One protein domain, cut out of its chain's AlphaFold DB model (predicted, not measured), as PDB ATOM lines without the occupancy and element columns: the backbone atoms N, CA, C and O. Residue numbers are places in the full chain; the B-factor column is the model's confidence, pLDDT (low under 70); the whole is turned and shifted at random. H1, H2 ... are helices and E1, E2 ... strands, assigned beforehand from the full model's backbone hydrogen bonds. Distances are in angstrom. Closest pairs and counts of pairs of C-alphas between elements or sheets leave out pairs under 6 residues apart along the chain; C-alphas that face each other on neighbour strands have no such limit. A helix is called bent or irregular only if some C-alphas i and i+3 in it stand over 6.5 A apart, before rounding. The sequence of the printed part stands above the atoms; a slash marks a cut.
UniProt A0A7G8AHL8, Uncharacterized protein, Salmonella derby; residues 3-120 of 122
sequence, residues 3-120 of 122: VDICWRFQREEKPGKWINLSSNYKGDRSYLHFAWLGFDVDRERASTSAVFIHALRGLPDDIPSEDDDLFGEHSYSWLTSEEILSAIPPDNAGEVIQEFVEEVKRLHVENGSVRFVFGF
ATOM      1  N   VAL A   3     -38.738  17.786  24.197       85.56
ATOM      2  CA  VAL A   3     -39.188  16.813  25.192       85.56
ATOM      3  C   VAL A   3     -38.683  15.428  24.797       85.56
ATOM      4  O   VAL A   3     -38.777  15.066  23.621       85.56
ATOM      5  N   ASP A   4     -38.175  14.669  25.759       91.06
ATOM      6  CA  ASP A   4     -37.778  13.268  25.628       91.06
ATOM      7  C   ASP A   4     -38.657  12.369  26.506       91.06
ATOM      8  O   ASP A   4     -39.339  12.840  27.418       91.06
ATOM      9  N   ILE A   5     -38.696  11.072  26.186       93.62
ATOM     10  CA  ILE A   5     -39.495  10.078  26.909       93.62
ATOM     11  C   ILE A   5     -38.597   9.215  27.796       93.62
ATOM     12  O   ILE A   5     -37.643   8.592  27.327       93.62
ATOM     13  N   CYS A   6     -38.952   9.119  29.071       95.00
ATOM     14  CA  CYS A   6     -38.337   8.207  30.027       95.00
ATOM     15  C   CYS A   6     -39.299   7.042  30.251       95.00
ATOM     16  O   CYS A   6     -40.479   7.263  30.518       95.00
ATOM     17  N   TRP A   7     -38.836   5.797  30.117       95.62
ATOM     18  CA  TRP A   7     -39.744   4.651  30.099       95.62
ATOM     19  C   TRP A   7     -39.133   3.353  30.618       95.62
ATOM     20  O   TRP A   7     -37.914   3.169  30.644       95.62
ATOM     21  N   ARG A   8     -40.011   2.415  30.993       96.12
ATOM     22  CA  ARG A   8     -39.679   1.016  31.285       96.12
ATOM     23  C   ARG A   8     -40.792   0.077  30.831       96.12
ATOM     24  O   ARG A   8     -41.968   0.324  31.091       96.12
ATOM     25  N   PHE A   9     -40.410  -1.051  30.236       97.12
ATOM     26  CA  PHE A   9     -41.304  -2.201  30.109       97.12
ATOM     27  C   PHE A   9     -41.203  -3.072  31.352       97.12
ATOM     28  O   PHE A   9     -40.105  -3.335  31.843       97.12
ATOM     29  N   GLN A  10     -42.340  -3.534  31.853       96.94
ATOM     30  CA  GLN A  10     -42.412  -4.337  33.065       96.94
ATOM     31  C   GLN A  10     -43.393  -5.490  32.898       96.94
ATOM     32  O   GLN A  10     -44.468  -5.317  32.327       96.94
ATOM     33  N   ARG A  11     -43.053  -6.654  33.451       95.88
ATOM     34  CA  ARG A  11     -44.011  -7.754  33.634       95.88
ATOM     35  C   ARG A  11     -44.208  -8.051  35.103       95.88
ATOM     36  O   ARG A  11     -43.297  -7.856  35.911       95.88
ATOM     37  N   GLU A  12     -45.368  -8.594  35.424       94.06
ATOM     38  CA  GLU A  12     -45.644  -9.090  36.759       94.06
ATOM     39  C   GLU A  12     -44.985 -10.468  36.937       94.06
ATOM     40  O   GLU A  12     -45.226 -11.406  36.175       94.06
ATOM     41  N   GLU A  13     -44.084 -10.597  37.915       91.19
ATOM     42  CA  GLU A  13     -43.494 -11.891  38.286       91.19
ATOM     43  C   GLU A  13     -44.390 -12.623  39.293       91.19
ATOM     44  O   GLU A  13     -44.544 -13.845  39.242       91.19
ATOM     45  N   LYS A  14     -44.960 -11.860  40.228       90.06
ATOM     46  CA  LYS A  14     -45.904 -12.288  41.268       90.06
ATOM     47  C   LYS A  14     -46.874 -11.137  41.527       90.06
ATOM     48  O   LYS A  14     -46.468 -10.005  41.286       90.06
ATOM     49  N   PRO A  15     -48.070 -11.389  42.088       88.88
ATOM     50  CA  PRO A  15     -49.015 -10.329  42.427       88.88
ATOM     51  C   PRO A  15     -48.345  -9.169  43.180       88.88
ATOM     52  O   PRO A  15     -47.803  -9.376  44.269       88.88
ATOM     53  N   GLY A  16     -48.336  -7.980  42.573       86.69
ATOM     54  CA  GLY A  16     -47.733  -6.761  43.131       86.69
ATOM     55  C   GLY A  16     -46.203  -6.678  43.049       86.69
ATOM     56  O   GLY A  16     -45.615  -5.743  43.586       86.69
ATOM     57  N   LYS A  17     -45.538  -7.635  42.393       90.19
ATOM     58  CA  LYS A  17     -44.092  -7.616  42.149       90.19
ATOM     59  C   LYS A  17     -43.811  -7.553  40.653       90.19
ATOM     60  O   LYS A  17     -43.848  -8.567  39.948       90.19
ATOM     61  N   TRP A  18     -43.443  -6.360  40.209       93.94
ATOM     62  CA  TRP A  18     -43.078  -6.071  38.831       93.94
ATOM     63  C   TRP A  18     -41.567  -6.121  38.642       93.94
ATOM     64  O   TRP A  18     -40.797  -5.728  39.519       93.94
ATOM     65  N   ILE A  19     -41.135  -6.631  37.493       94.06
ATOM     66  CA  ILE A  19     -39.727  -6.642  37.101       94.06
ATOM     67  C   ILE A  19     -39.558  -5.924  35.768       94.06
ATOM     68  O   ILE A  19     -40.396  -6.056  34.875       94.06
ATOM     69  N   ASN A  20     -38.460  -5.181  35.636       94.88
ATOM     70  CA  ASN A  20     -38.124  -4.487  34.398       94.88
ATOM     71  C   ASN A  20     -37.666  -5.489  33.333       94.88
ATOM     72  O   ASN A  20     -36.929  -6.434  33.622       94.88
ATOM     73  N   LEU A  21     -38.086  -5.250  32.097       95.19
ATOM     74  CA  LEU A  21     -37.707  -6.028  30.930       95.19
ATOM     75  C   LEU A  21     -36.649  -5.285  30.125       95.19
ATOM     76  O   LEU A  21     -36.691  -4.062  29.993       95.19
ATOM     77  N   SER A  22     -35.721  -6.047  29.552       93.94
ATOM     78  CA  SER A  22     -34.844  -5.521  28.513       93.94
ATOM     79  C   SER A  22     -35.664  -5.281  27.257       93.94
ATOM     80  O   SER A  22     -36.439  -6.149  26.846       93.94
ATOM     81  N   SER A  23     -35.455  -4.132  26.631       91.69
ATOM     82  CA  SER A  23     -36.140  -3.772  25.403       91.69
ATOM     83  C   SER A  23     -35.173  -3.206  24.375       91.69
ATOM     84  O   SER A  23     -34.155  -2.615  24.730       91.69
ATOM     85  N   ASN A  24     -35.498  -3.435  23.105       92.06
ATOM     86  CA  ASN A  24     -34.777  -2.897  21.957       92.06
ATOM     87  C   ASN A  24     -35.363  -1.572  21.458       92.06
ATOM     88  O   ASN A  24     -34.788  -0.979  20.549       92.06
ATOM     89  N   TYR A  25     -36.490  -1.131  22.026       92.75
ATOM     90  CA  TYR A  25     -37.083   0.159  21.704       92.75
ATOM     91  C   TYR A  25     -36.121   1.276  22.111       92.75
ATOM     92  O   TYR A  25     -35.635   1.293  23.240       92.75
ATOM     93  N   LYS A  26     -35.820   2.198  21.198       90.44
ATOM     94  CA  LYS A  26     -34.826   3.253  21.449       90.44
ATOM     95  C   LYS A  26     -35.368   4.452  22.212       90.44
ATOM     96  O   LYS A  26     -34.591   5.163  22.840       90.44
ATOM     97  N   GLY A  27     -36.679   4.692  22.163       88.19
ATOM     98  CA  GLY A  27     -37.257   5.918  22.719       88.19
ATOM     99  C   GLY A  27     -36.947   7.171  21.897       88.19
ATOM    100  O   GLY A  27     -36.926   8.265  22.455       88.19
ATOM    101  N   ASP A  28     -36.688   7.031  20.590       90.62
ATOM    102  CA  ASP A  28     -36.380   8.171  19.723       90.62
ATOM    103  C   ASP A  28     -37.521   9.203  19.736       90.62
ATOM    104  O   ASP A  28     -38.712   8.873  19.696       90.62
ATOM    105  N   ARG A  29     -37.151  10.488  19.775       89.62
ATOM    106  CA  ARG A  29     -38.104  11.590  19.930       89.62
ATOM    107  C   ARG A  29     -39.120  11.628  18.789       89.62
ATOM    108  O   ARG A  29     -38.778  11.906  17.639       89.62
ATOM    109  N   SER A  30     -40.397  11.462  19.130       90.25
ATOM    110  CA  SER A  30     -41.511  11.570  18.190       90.25
ATOM    111  C   SER A  30     -42.738  12.168  18.871       90.25
ATOM    112  O   SER A  30     -43.445  11.501  19.618       90.25
ATOM    113  N   TYR A  31     -43.039  13.431  18.567       88.25
ATOM    114  CA  TYR A  31     -44.200  14.121  19.137       88.25
ATOM    115  C   TYR A  31     -45.530  13.459  18.765       88.25
ATOM    116  O   TYR A  31     -46.452  13.458  19.571       88.25
ATOM    117  N   LEU A  32     -45.625  12.840  17.583       88.94
ATOM    118  CA  LEU A  32     -46.805  12.061  17.209       88.94
ATOM    119  C   LEU A  32     -46.957  10.818  18.093       88.94
ATOM    120  O   LEU A  32     -48.065  10.489  18.509       88.94
ATOM    121  N   HIS A  33     -45.845  10.147  18.401       91.19
ATOM    122  CA  HIS A  33     -45.858   9.016  19.321       91.19
ATOM    123  C   HIS A  33     -46.257   9.456  20.730       91.19
ATOM    124  O   HIS A  33     -47.104   8.815  21.347       91.19
ATOM    125  N   PHE A  34     -45.703  10.568  21.213       91.00
ATOM    126  CA  PHE A  34     -46.012  11.095  22.540       91.00
ATOM    127  C   PHE A  34     -47.490  11.493  22.638       91.00
ATOM    128  O   PHE A  34     -48.153  11.117  23.603       91.00
ATOM    129  N   ALA A  35     -48.036  12.146  21.603       88.88
ATOM    130  CA  ALA A  35     -49.463  12.461  21.511       88.88
ATOM    131  C   ALA A  35     -50.329  11.204  21.600       88.88
ATOM    132  O   ALA A  35     -51.302  11.160  22.346       88.88
ATOM    133  N   TRP A  36     -49.952  10.158  20.862       90.88
ATOM    134  CA  TRP A  36     -50.671   8.889  20.864       90.88
ATOM    135  C   TRP A  36     -50.655   8.207  22.241       90.88
ATOM    136  O   TRP A  36     -51.655   7.623  22.652       90.88
ATOM    137  N   LEU A  37     -49.565   8.352  22.999       92.06
ATOM    138  CA  LEU A  37     -49.466   7.876  24.382       92.06
ATOM    139  C   LEU A  37     -50.281   8.712  25.389       92.06
ATOM    140  O   LEU A  37     -50.455   8.280  26.526       92.06
ATOM    141  N   GLY A  38     -50.797   9.879  24.991       87.69
ATOM    142  CA  GLY A  38     -51.597  10.763  25.844       87.69
ATOM    143  C   GLY A  38     -50.889  12.038  26.295       87.69
ATOM    144  O   GLY A  38     -51.464  12.792  27.076       87.69
ATOM    145  N   PHE A  39     -49.672  12.310  25.815       84.94
ATOM    146  CA  PHE A  39     -49.017  13.592  26.059       84.94
ATOM    147  C   PHE A  39     -49.740  14.708  25.301       84.94
ATOM    148  O   PHE A  39     -49.905  14.626  24.083       84.94
ATOM    149  N   ASP A  40     -50.147  15.763  26.006       76.88
ATOM    150  CA  ASP A  40     -50.753  16.936  25.375       76.88
ATOM    151  C   ASP A  40     -49.663  17.767  24.691       76.88
ATOM    152  O   ASP A  40     -49.085  18.698  25.249       76.88
ATOM    153  N   VAL A  41     -49.315  17.367  23.472       67.38
ATOM    154  CA  VAL A  41     -48.537  18.208  22.571       67.38
ATOM    155  C   VAL A  41     -49.489  19.234  21.993       67.38
ATOM    156  O   VAL A  41     -50.488  18.847  21.386       67.38
ATOM    157  N   ASP A  42     -49.143  20.519  22.138       63.03
ATOM    158  CA  ASP A  42     -49.833  21.635  21.484       63.03
ATOM    159  C   ASP A  42     -50.347  21.194  20.110       63.03
ATOM    160  O   ASP A  42     -49.558  20.801  19.242       63.03
ATOM    161  N   ARG A  43     -51.670  21.225  19.913       49.94
ATOM    162  CA  ARG A  43     -52.337  20.734  18.690       49.94
ATOM    163  C   ARG A  43     -51.835  21.402  17.405       49.94
ATOM    164  O   ARG A  43     -52.095  20.904  16.319       49.94
ATOM    165  N   GLU A  44     -51.126  22.524  17.508       50.00
ATOM    166  CA  GLU A  44     -50.449  23.164  16.374       50.00
ATOM    167  C   GLU A  44     -49.134  22.467  15.976       50.00
ATOM    168  O   GLU A  44     -48.717  22.550  14.823       50.00
ATOM    169  N   ARG A  45     -48.471  21.770  16.910       54.16
ATOM    170  CA  ARG A  45     -47.235  20.998  16.682       54.16
ATOM    171  C   ARG A  45     -47.515  19.551  16.302       54.16
ATOM    172  O   ARG A  45     -46.799  18.983  15.479       54.16
ATOM    173  N   ALA A  46     -48.542  18.953  16.895       54.88
ATOM    174  CA  ALA A  46     -49.084  17.690  16.429       54.88
ATOM    175  C   ALA A  46     -50.068  18.006  15.299       54.88
ATOM    176  O   ALA A  46     -51.241  18.231  15.556       54.88
ATOM    177  N   SER A  47     -49.605  18.044  14.047       51.16
ATOM    178  CA  SER A  47     -50.444  18.261  12.851       51.16
ATOM    179  C   SER A  47     -51.502  17.163  12.613       51.16
ATOM    180  O   SER A  47     -51.800  16.830  11.466       51.16
ATOM    181  N   THR A  48     -52.016  16.511  13.657       53.00
ATOM    182  CA  THR A  48     -52.781  15.274  13.558       53.00
ATOM    183  C   THR A  48     -53.899  15.222  14.597       53.00
ATOM    184  O   THR A  48     -53.763  15.633  15.748       53.00
ATOM    185  N   SER A  49     -55.020  14.649  14.172       55.97
ATOM    186  CA  SER A  49     -56.173  14.283  14.995       55.97
ATOM    187  C   SER A  49     -55.910  13.019  15.833       55.97
ATOM    188  O   SER A  49     -56.823  12.209  15.994       55.97
ATOM    189  N   ALA A  50     -54.671  12.784  16.286       60.91
ATOM    190  CA  ALA A  50     -54.311  11.547  16.973       60.91
ATOM    191  C   ALA A  50     -55.197  11.343  18.209       60.91
ATOM    192  O   ALA A  50     -55.212  12.154  19.135       60.91
ATOM    193  N   VAL A  51     -55.951  10.246  18.201       75.56
ATOM    194  CA  VAL A  51     -56.694   9.782  19.370       75.56
ATOM    195  C   VAL A  51     -55.683   9.103  20.281       75.56
ATOM    196  O   VAL A  51     -55.054   8.125  19.878       75.56
ATOM    197  N   PHE A  52     -55.489   9.643  21.480       86.19
ATOM    198  CA  PHE A  52     -54.617   9.019  22.467       86.19
ATOM    199  C   PHE A  52     -55.217   7.704  22.974       86.19
ATOM    200  O   PHE A  52     -56.438   7.560  23.056       86.19
ATOM    201  N   ILE A  53     -54.355   6.753  23.336       90.31
ATOM    202  CA  ILE A  53     -54.762   5.424  23.826       90.31
ATOM    203  C   ILE A  53     -55.558   5.557  25.129       90.31
ATOM    204  O   ILE A  53     -56.627   4.968  25.281       90.31
ATOM    205  N   HIS A  54     -55.037   6.347  26.068       90.38
ATOM    206  CA  HIS A  54     -55.664   6.626  27.354       90.38
ATOM    207  C   HIS A  54     -55.206   7.996  27.874       90.38
ATOM    208  O   HIS A  54     -54.110   8.452  27.551       90.38
ATOM    209  N   ALA A  55     -56.032   8.653  28.692       87.31
ATOM    210  CA  ALA A  55     -55.610   9.855  29.409       87.31
ATOM    211  C   ALA A  55     -54.468   9.531  30.391       87.31
ATOM    212  O   ALA A  55     -54.419   8.425  30.938       87.31
ATOM    213  N   LEU A  56     -53.579  10.495  30.642       90.50
ATOM    214  CA  LEU A  56     -52.496  10.329  31.612       90.50
ATOM    215  C   LEU A  56     -53.071   9.982  32.990       90.50
ATOM    216  O   LEU A  56     -53.969  10.667  33.484       90.50
ATOM    217  N   ARG A  57     -52.570   8.896  33.583       93.75
ATOM    218  CA  ARG A  57     -53.094   8.336  34.838       93.75
ATOM    219  C   ARG A  57     -52.069   8.259  35.971       93.75
ATOM    220  O   ARG A  57     -52.332   7.593  36.964       93.75
ATOM    221  N   GLY A  58     -50.943   8.962  35.841       93.75
ATOM    222  CA  GLY A  58     -49.864   8.947  36.827       93.75
ATOM    223  C   GLY A  58     -49.015   7.677  36.755       93.75
ATOM    224  O   GLY A  58     -49.219   6.824  35.887       93.75
ATOM    225  N   LEU A  59     -48.051   7.551  37.667       94.12
ATOM    226  CA  LEU A  59     -47.292   6.312  37.833       94.12
ATOM    227  C   LEU A  59     -48.172   5.224  38.479       94.12
ATOM    228  O   LEU A  59     -49.117   5.546  39.200       94.12
ATOM    229  N   PRO A  60     -47.899   3.936  38.218       93.81
ATOM    230  CA  PRO A  60     -48.510   2.845  38.969       93.81
ATOM    231  C   PRO A  60     -48.258   2.970  40.479       93.81
ATOM    232  O   PRO A  60     -47.146   3.296  40.886       93.81
ATOM    233  N   ASP A  61     -49.249   2.610  41.301       91.62
ATOM    234  CA  ASP A  61     -49.178   2.695  42.774       91.62
ATOM    235  C   ASP A  61     -48.044   1.863  43.405       91.62
ATOM    236  O   ASP A  61     -47.688   2.059  44.566       91.62
ATOM    237  N   ASP A  62     -47.502   0.888  42.672       91.56
ATOM    238  CA  ASP A  62     -46.404   0.036  43.128       91.56
ATOM    239  C   ASP A  62     -45.007   0.619  42.857       91.56
ATOM    240  O   ASP A  62     -44.013   0.032  43.292       91.56
ATOM    241  N   ILE A  63     -44.915   1.760  42.167       90.00
ATOM    242  CA  ILE A  63     -43.656   2.488  42.004       90.00
ATOM    243  C   ILE A  63     -43.430   3.358  43.247       90.00
ATOM    244  O   ILE A  63     -44.297   4.159  43.598       90.00
ATOM    245  N   PRO A  64     -42.297   3.200  43.953       87.81
ATOM    246  CA  PRO A  64     -41.987   4.050  45.092       87.81
ATOM    247  C   PRO A  64     -41.698   5.474  44.613       87.81
ATOM    248  O   PRO A  64     -41.040   5.659  43.598       87.81
ATOM    249  N   SER A  65     -42.095   6.480  45.394       84.12
ATOM    250  CA  SER A  65     -41.891   7.896  45.045       84.12
ATOM    251  C   SER A  65     -40.423   8.291  44.836       84.12
ATOM    252  O   SER A  65     -40.127   9.296  44.208       84.12
ATOM    253  N   GLU A  66     -39.487   7.524  45.400       86.56
ATOM    254  CA  GLU A  66     -38.043   7.715  45.195       86.56
ATOM    255  C   GLU A  66     -37.598   7.357  43.764       86.56
ATOM    256  O   GLU A  66     -36.537   7.795  43.325       86.56
ATOM    257  N   ASP A  67     -38.407   6.575  43.044       86.94
ATOM    258  CA  ASP A  67     -38.171   6.157  41.664       86.94
ATOM    259  C   ASP A  67     -38.890   7.062  40.640       86.94
ATOM    260  O   ASP A  67     -38.732   6.838  39.438       86.94
ATOM    261  N   ASP A  68     -39.650   8.080  41.072       83.44
ATOM    262  CA  ASP A  68     -40.405   8.983  40.182       83.44
ATOM    263  C   ASP A  68     -39.482   9.680  39.169       83.44
ATOM    264  O   ASP A  68     -39.776   9.707  37.970       83.44
ATOM    265  N   ASP A  69     -38.312  10.135  39.632       86.25
ATOM    266  CA  ASP A  69     -37.298  10.823  38.820       86.25
ATOM    267  C   ASP A  69     -36.774   9.952  37.658       86.25
ATOM    268  O   ASP A  69     -36.243  10.459  36.669       86.25
ATOM    269  N   LEU A  70     -36.932   8.622  37.727       89.12
ATOM    270  CA  LEU A  70     -36.524   7.704  36.655       89.12
ATOM    271  C   LEU A  70     -37.442   7.780  35.429       89.12
ATOM    272  O   LEU A  70     -37.087   7.256  34.369       89.12
ATOM    273  N   PHE A  71     -38.619   8.387  35.578       91.88
ATOM    274  CA  PHE A  71     -39.624   8.542  34.532       91.88
ATOM    275  C   PHE A  71     -39.749   9.992  34.053       91.88
ATOM    276  O   PHE A  71     -40.707  10.321  33.359       91.88
ATOM    277  N   GLY A  72     -38.765  10.838  34.360       89.50
ATOM    278  CA  GLY A  72     -38.751  12.243  33.967       89.50
ATOM    279  C   GLY A  72     -39.457  13.134  34.984       89.50
ATOM    280  O   GLY A  72     -39.619  12.775  36.149       89.50
ATOM    281  N   GLU A  73     -39.884  14.312  34.544       89.31
ATOM    282  CA  GLU A  73     -40.334  15.392  35.431       89.31
ATOM    283  C   GLU A  73     -41.861  15.506  35.531       89.31
ATOM    284  O   GLU A  73     -42.386  16.046  36.507       89.31
ATOM    285  N   HIS A  74     -42.598  15.059  34.508       88.06
ATOM    286  CA  HIS A  74     -44.048  15.228  34.466       88.06
ATOM    287  C   HIS A  74     -44.758  14.263  33.506       88.06
ATOM    288  O   HIS A  74     -44.158  13.454  32.795       88.06
ATOM    289  N   SER A  75     -46.089  14.403  33.450       91.00
ATOM    290  CA  SER A  75     -46.974  13.711  32.503       91.00
ATOM    291  C   SER A  75     -46.844  12.186  32.536       91.00
ATOM    292  O   SER A  75     -46.908  11.522  31.501       91.00
ATOM    293  N   TYR A  76     -46.682  11.642  33.740       94.06
ATOM    294  CA  TYR A  76     -46.546  10.212  33.960       94.06
ATOM    295  C   TYR A  76     -47.810   9.447  33.580       94.06
ATOM    296  O   TYR A  76     -48.943   9.886  33.823       94.06
ATOM    297  N   SER A  77     -47.610   8.265  33.020       95.62
ATOM    298  CA  SER A  77     -48.676   7.316  32.758       95.62
ATOM    299  C   SER A  77     -48.108   5.913  32.592       95.62
ATOM    300  O   SER A  77     -46.901   5.665  32.602       95.62
ATOM    301  N   TRP A  78     -49.008   4.962  32.415       96.69
ATOM    302  CA  TRP A  78     -48.658   3.602  32.059       96.69
ATOM    303  C   TRP A  78     -49.746   3.012  31.181       96.69
ATOM    304  O   TRP A  78     -50.911   3.374  31.317       96.69
ATOM    305  N   LEU A  79     -49.387   2.085  30.302       97.19
ATOM    306  CA  LEU A  79     -50.300   1.379  29.406       97.19
ATOM    307  C   LEU A  79     -49.961  -0.105  29.394       97.19
ATOM    308  O   LEU A  79     -48.794  -0.485  29.410       97.19
ATOM    309  N   THR A  80     -50.971  -0.956  29.354       96.94
ATOM    310  CA  THR A  80     -50.782  -2.391  29.147       96.94
ATOM    311  C   THR A  80     -50.493  -2.680  27.678       96.94
ATOM    312  O   THR A  80     -50.919  -1.956  26.777       96.94
ATOM    313  N   SER A  81     -49.803  -3.786  27.415       97.12
ATOM    314  CA  SER A  81     -49.584  -4.290  26.063       97.12
ATOM    315  C   SER A  81     -50.907  -4.517  25.334       97.12
ATOM    316  O   SER A  81     -50.982  -4.303  24.135       97.12
ATOM    317  N   GLU A  82     -51.964  -4.911  26.048       96.81
ATOM    318  CA  GLU A  82     -53.293  -5.110  25.462       96.81
ATOM    319  C   GLU A  82     -53.929  -3.787  25.024       96.81
ATOM    320  O   GLU A  82     -54.438  -3.708  23.906       96.81
ATOM    321  N   GLU A  83     -53.850  -2.737  25.852       96.12
ATOM    322  CA  GLU A  83     -54.302  -1.386  25.488       96.12
ATOM    323  C   GLU A  83     -53.552  -0.872  24.252       96.12
ATOM    324  O   GLU A  83     -54.176  -0.381  23.314       96.12
ATOM    325  N   ILE A  84     -52.225  -1.040  24.217       96.12
ATOM    326  CA  ILE A  84     -51.387  -0.572  23.104       96.12
ATOM    327  C   ILE A  84     -51.690  -1.343  21.815       96.12
ATOM    328  O   ILE A  84     -51.864  -0.736  20.763       96.12
ATOM    329  N   LEU A  85     -51.761  -2.676  21.882       95.62
ATOM    330  CA  LEU A  85     -51.976  -3.527  20.705       95.62
ATOM    331  C   LEU A  85     -53.417  -3.467  20.181       95.62
ATOM    332  O   LEU A  85     -53.650  -3.792  19.016       95.62
ATOM    333  N   SER A  86     -54.375  -3.061  21.019       95.06
ATOM    334  CA  SER A  86     -55.771  -2.853  20.614       95.06
ATOM    335  C   SER A  86     -56.034  -1.443  20.083       95.06
ATOM    336  O   SER A  86     -57.065  -1.211  19.447       95.06
ATOM    337  N   ALA A  87     -55.139  -0.492  20.352       92.69
ATOM    338  CA  ALA A  87     -55.282   0.874  19.884       92.69
ATOM    339  C   ALA A  87     -54.984   0.993  18.388       92.69
ATOM    340  O   ALA A  87     -54.119   0.313  17.839       92.69
ATOM    341  N   ILE A  88     -55.688   1.912  17.730       89.94
ATOM    342  CA  ILE A  88     -55.438   2.251  16.330       89.94
ATOM    343  C   ILE A  88     -54.272   3.253  16.306       89.94
ATOM    344  O   ILE A  88     -54.402   4.330  16.898       89.94
ATOM    345  N   PRO A  89     -53.135   2.929  15.663       87.56
ATOM    346  CA  PRO A  89     -52.038   3.875  15.504       87.56
ATOM    347  C   PRO A  89     -52.470   5.082  14.659       87.56
ATOM    348  O   PRO A  89     -53.349   4.947  13.805       87.56
ATOM    349  N   PRO A  90     -51.855   6.260  14.848       85.12
ATOM    350  CA  PRO A  90     -52.175   7.432  14.043       85.12
ATOM    351  C   PRO A  90     -51.818   7.219  12.564       85.12
ATOM    352  O   PRO A  90     -50.868   6.503  12.231       85.12
ATOM    353  N   ASP A  91     -52.549   7.897  11.675       79.25
ATOM    354  CA  ASP A  91     -52.226   7.932  10.247       79.25
ATOM    355  C   ASP A  91     -50.792   8.441  10.038       79.25
ATOM    356  O   ASP A  91     -50.358   9.403  10.678       79.25
ATOM    357  N   ASN A  92     -50.053   7.817   9.116       78.38
ATOM    358  CA  ASN A  92     -48.617   8.056   8.914       78.38
ATOM    359  C   ASN A  92     -47.762   7.728  10.151       78.38
ATOM    360  O   ASN A  92     -46.802   8.442  10.447       78.38
ATOM    361  N   ALA A  93     -48.096   6.645  10.863       78.12
ATOM    362  CA  ALA A  93     -47.241   6.072  11.896       78.12
ATOM    363  C   ALA A  93     -45.813   5.882  11.352       78.12
ATOM    364  O   ALA A  93     -45.550   4.981  10.552       78.12
ATOM    365  N   GLY A  94     -44.915   6.785  11.751       85.50
ATOM    366  CA  GLY A  94     -43.508   6.744  11.374       85.50
ATOM    367  C   GLY A  94     -42.775   5.584  12.045       85.50
ATOM    368  O   GLY A  94     -43.345   4.869  12.873       85.50
ATOM    369  N   GLU A  95     -41.490   5.442  11.723       91.69
ATOM    370  CA  GLU A  95     -40.642   4.333  12.187       91.69
ATOM    371  C   GLU A  95     -40.680   4.153  13.711       91.69
ATOM    372  O   GLU A  95     -40.803   3.031  14.180       91.69
ATOM    373  N   VAL A  96     -40.707   5.245  14.485       92.19
ATOM    374  CA  VAL A  96     -40.753   5.187  15.958       92.19
ATOM    375  C   VAL A  96     -41.997   4.462  16.485       92.19
ATOM    376  O   VAL A  96     -41.898   3.664  17.413       92.19
ATOM    377  N   ILE A  97     -43.178   4.728  15.914       92.88
ATOM    378  CA  ILE A  97     -44.425   4.086  16.364       92.88
ATOM    379  C   ILE A  97     -44.439   2.619  15.933       92.88
ATOM    380  O   ILE A  97     -44.892   1.765  16.690       92.88
ATOM    381  N   GLN A  98     -43.925   2.317  14.737       93.44
ATOM    382  CA  GLN A  98     -43.821   0.943  14.252       93.44
ATOM    383  C   GLN A  98     -42.869   0.122  15.129       93.44
ATOM    384  O   GLN A  98     -43.274  -0.923  15.632       93.44
ATOM    385  N   GLU A  99     -41.669   0.639  15.397       95.25
ATOM    386  CA  GLU A  99     -40.682   0.032  16.298       95.25
ATOM    387  C   GLU A  99     -41.279  -0.211  17.689       95.25
ATOM    388  O   GLU A  99     -41.174  -1.312  18.228       95.25
ATOM    389  N   PHE A 100     -41.966   0.789  18.250       96.62
ATOM    390  CA  PHE A 100     -42.625   0.667  19.546       96.62
ATOM    391  C   PHE A 100     -43.679  -0.450  19.561       96.62
ATOM    392  O   PHE A 100     -43.663  -1.303  20.447       96.62
ATOM    393  N   VAL A 101     -44.586  -0.484  18.578       95.88
ATOM    394  CA  VAL A 101     -45.653  -1.496  18.510       95.88
ATOM    395  C   VAL A 101     -45.082  -2.898  18.280       95.88
ATOM    396  O   VAL A 101     -45.552  -3.858  18.896       95.88
ATOM    397  N   GLU A 102     -44.068  -3.038  17.425       96.31
ATOM    398  CA  GLU A 102     -43.384  -4.313  17.192       96.31
ATOM    399  C   GLU A 102     -42.703  -4.828  18.458       96.31
ATOM    400  O   GLU A 102     -42.823  -6.011  18.790       96.31
ATOM    401  N   GLU A 103     -42.055  -3.941  19.205       97.31
ATOM    402  CA  GLU A 103     -41.402  -4.296  20.455       97.31
ATOM    403  C   GLU A 103     -42.411  -4.674  21.547       97.31
ATOM    404  O   GLU A 103     -42.243  -5.698  22.212       97.31
ATOM    405  N   VAL A 104     -43.509  -3.921  21.687       97.50
ATOM    406  CA  VAL A 104     -44.617  -4.266  22.595       97.50
ATOM    407  C   VAL A 104     -45.171  -5.646  22.247       97.50
ATOM    408  O   VAL A 104     -45.375  -6.477  23.133       97.50
ATOM    409  N   LYS A 105     -45.378  -5.922  20.955       97.25
ATOM    410  CA  LYS A 105     -45.865  -7.218  20.476       97.25
ATOM    411  C   LYS A 105     -44.891  -8.344  20.811       97.25
ATOM    412  O   LYS A 105     -45.327  -9.391  21.290       97.25
ATOM    413  N   ARG A 106     -43.590  -8.146  20.581       97.62
ATOM    414  CA  ARG A 106     -42.545  -9.126  20.911       97.62
ATOM    415  C   ARG A 106     -42.540  -9.436  22.407       97.62
ATOM    416  O   ARG A 106     -42.635 -10.599  22.791       97.62
ATOM    417  N   LEU A 107     -42.494  -8.398  23.244       97.56
ATOM    418  CA  LEU A 107     -42.483  -8.542  24.698       97.56
ATOM    419  C   LEU A 107     -43.752  -9.223  25.214       97.56
ATOM    420  O   LEU A 107     -43.649 -10.073  26.099       97.56
ATOM    421  N   HIS A 108     -44.912  -8.907  24.634       97.12
ATOM    422  CA  HIS A 108     -46.178  -9.545  24.980       97.12
ATOM    423  C   HIS A 108     -46.177 -11.049  24.676       97.12
ATOM    424  O   HIS A 108     -46.585 -11.858  25.503       97.12
ATOM    425  N   VAL A 109     -45.670 -11.452  23.507       96.88
ATOM    426  CA  VAL A 109     -45.580 -12.875  23.135       96.88
ATOM    427  C   VAL A 109     -44.621 -13.639  24.053       96.88
ATOM    428  O   VAL A 109     -44.903 -14.774  24.427       96.88
ATOM    429  N   GLU A 110     -43.495 -13.030  24.429       95.81
ATOM    430  CA  GLU A 110     -42.476 -13.674  25.268       95.81
ATOM    431  C   GLU A 110     -42.863 -13.756  26.751       95.81
ATOM    432  O   GLU A 110     -42.467 -14.698  27.438       95.81
ATOM    433  N   ASN A 111     -43.610 -12.771  27.260       95.38
ATOM    434  CA  ASN A 111     -43.817 -12.584  28.698       95.38
ATOM    435  C   ASN A 111     -45.289 -12.618  29.135       95.38
ATOM    436  O   ASN A 111     -45.556 -12.630  30.337       95.38
ATOM    437  N   GLY A 112     -46.237 -12.635  28.197       92.88
ATOM    438  CA  GLY A 112     -47.658 -12.437  28.474       92.88
ATOM    439  C   GLY A 112     -47.998 -10.957  28.648       92.88
ATOM    440  O   GLY A 112     -47.522 -10.106  27.902       92.88
ATOM    441  N   SER A 113     -48.841 -10.625  29.627       93.00
ATOM    442  CA  SER A 113     -49.216  -9.228  29.865       93.00
ATOM    443  C   SER A 113     -48.020  -8.414  30.373       93.00
ATOM    444  O   SER A 113     -47.379  -8.761  31.368       93.00
ATOM    445  N   VAL A 114     -47.715  -7.330  29.663       96.94
ATOM    446  CA  VAL A 114     -46.628  -6.392  29.963       96.94
ATOM    447  C   VAL A 114     -47.244  -5.010  30.119       96.94
ATOM    448  O   VAL A 114     -48.229  -4.693  29.457       96.94
ATOM    449  N   ARG A 115     -46.664  -4.161  30.962       97.00
ATOM    450  CA  ARG A 115     -46.986  -2.735  30.996       97.00
ATOM    451  C   ARG A 115     -45.794  -1.899  30.559       97.00
ATOM    452  O   ARG A 115     -44.646  -2.228  30.846       97.00
ATOM    453  N   PHE A 116     -46.091  -0.815  29.870       97.69
ATOM    454  CA  PHE A 116     -45.179   0.254  29.522       97.69
ATOM    455  C   PHE A 116     -45.445   1.412  30.476       97.69
ATOM    456  O   PHE A 116     -46.537   1.974  30.452       97.69
ATOM    457  N   VAL A 117     -44.486   1.730  31.338       97.25
ATOM    458  CA  VAL A 117     -44.550   2.877  32.252       97.25
ATOM    459  C   VAL A 117     -43.670   3.973  31.689       97.25
ATOM    460  O   VAL A 117     -42.544   3.684  31.283       97.25
ATOM    461  N   PHE A 118     -44.171   5.202  31.649       96.19
ATOM    462  CA  PHE A 118     -43.460   6.311  31.036       96.19
ATOM    463  C   PHE A 118     -43.798   7.660  31.666       96.19
ATOM    464  O   PHE A 118     -44.851   7.844  32.276       96.19
ATOM    465  N   GLY A 119     -42.908   8.613  31.442       94.88
ATOM    466  CA  GLY A 119     -43.138  10.041  31.606       94.88
ATOM    467  C   GLY A 119     -42.194  10.816  30.692       94.88
ATOM    468  O   GLY A 119     -41.587  10.239  29.781       94.88
ATOM    469  N   PHE A 120     -42.121  12.127  30.891       91.56
ATOM    470  CA  PHE A 120     -41.446  13.030  29.966       91.56
ATOM    471  C   PHE A 120     -40.518  14.003  30.694       91.56
ATOM    472  O   PHE A 120     -40.793  14.411  31.822       91.56
TER     473      PHE A 120
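AT A GLANCE: This is residues 3 to 120 of the 122 residues of an uncharacterized protein of Salmonella derby (UniProt A0A7G8AHL8). A strongly twisted sheet of four antiparallel strands has the long helix H4 running along one face, with short H1 on that same face near the first residues of H4. Short H2 stands up from the opposite face, and residues 38 to 64, with no named element, lead from H1 to H2. The printed part has 118 residues, with four named helices and four named strands in the order E1 E2 H1 H2 E3 H3 H4 E4; the sheet's order is E2 - E1 - E4 - E3, and the class is mixed. It is compact, with a radius of gyration of the C-alphas of 13.7 A and spans of 42 by 31 by 22 A.

HOW THE PARTS SIT: E1, residues 4 to 14, and E2, residues 17 to 21, form a hairpin; N 19 and O 11 are within hydrogen-bond range at 2.9 A. H1, residues 31 to 37, is on the sheet. H2, residues 65 to 71, is irregular, with C-alphas 66 and 69 7.1 A apart, and stands up over E4, residues 114 to 120; their closest C-alphas are Phe 71 and Gly 119, 4.8 A. E4 is antiparallel to E3, residues 74 to 80 (N 77 to O 118, 2.9 A), and to E1 (N 8 to O 117, 2.8 A). H3, residues 81 to 86, only grazes the sheet. H4, residues 95 to 111, touches H3 with residues 101 to 108 alone, closest at the C-alphas of Ser 81 and Val 104, 6.1 A. Every O i to N i+4 pair is within range in H1, H3 and H4; H2 has 0 of 3, but 3 of 4 O i to N i+3.

IN THESE COORDINATES: E1 begins at C-alpha 4 (-37.778, 13.268, 25.628) and measures 31.0 A, H4 23.9 A; E4 ends at C-alpha 120 (-41.446, 13.030, 29.966).

THE WHOLE: The printed part has no cut. The link from H1 to H2 is long, and residues 41 to 50 have pLDDT under 70.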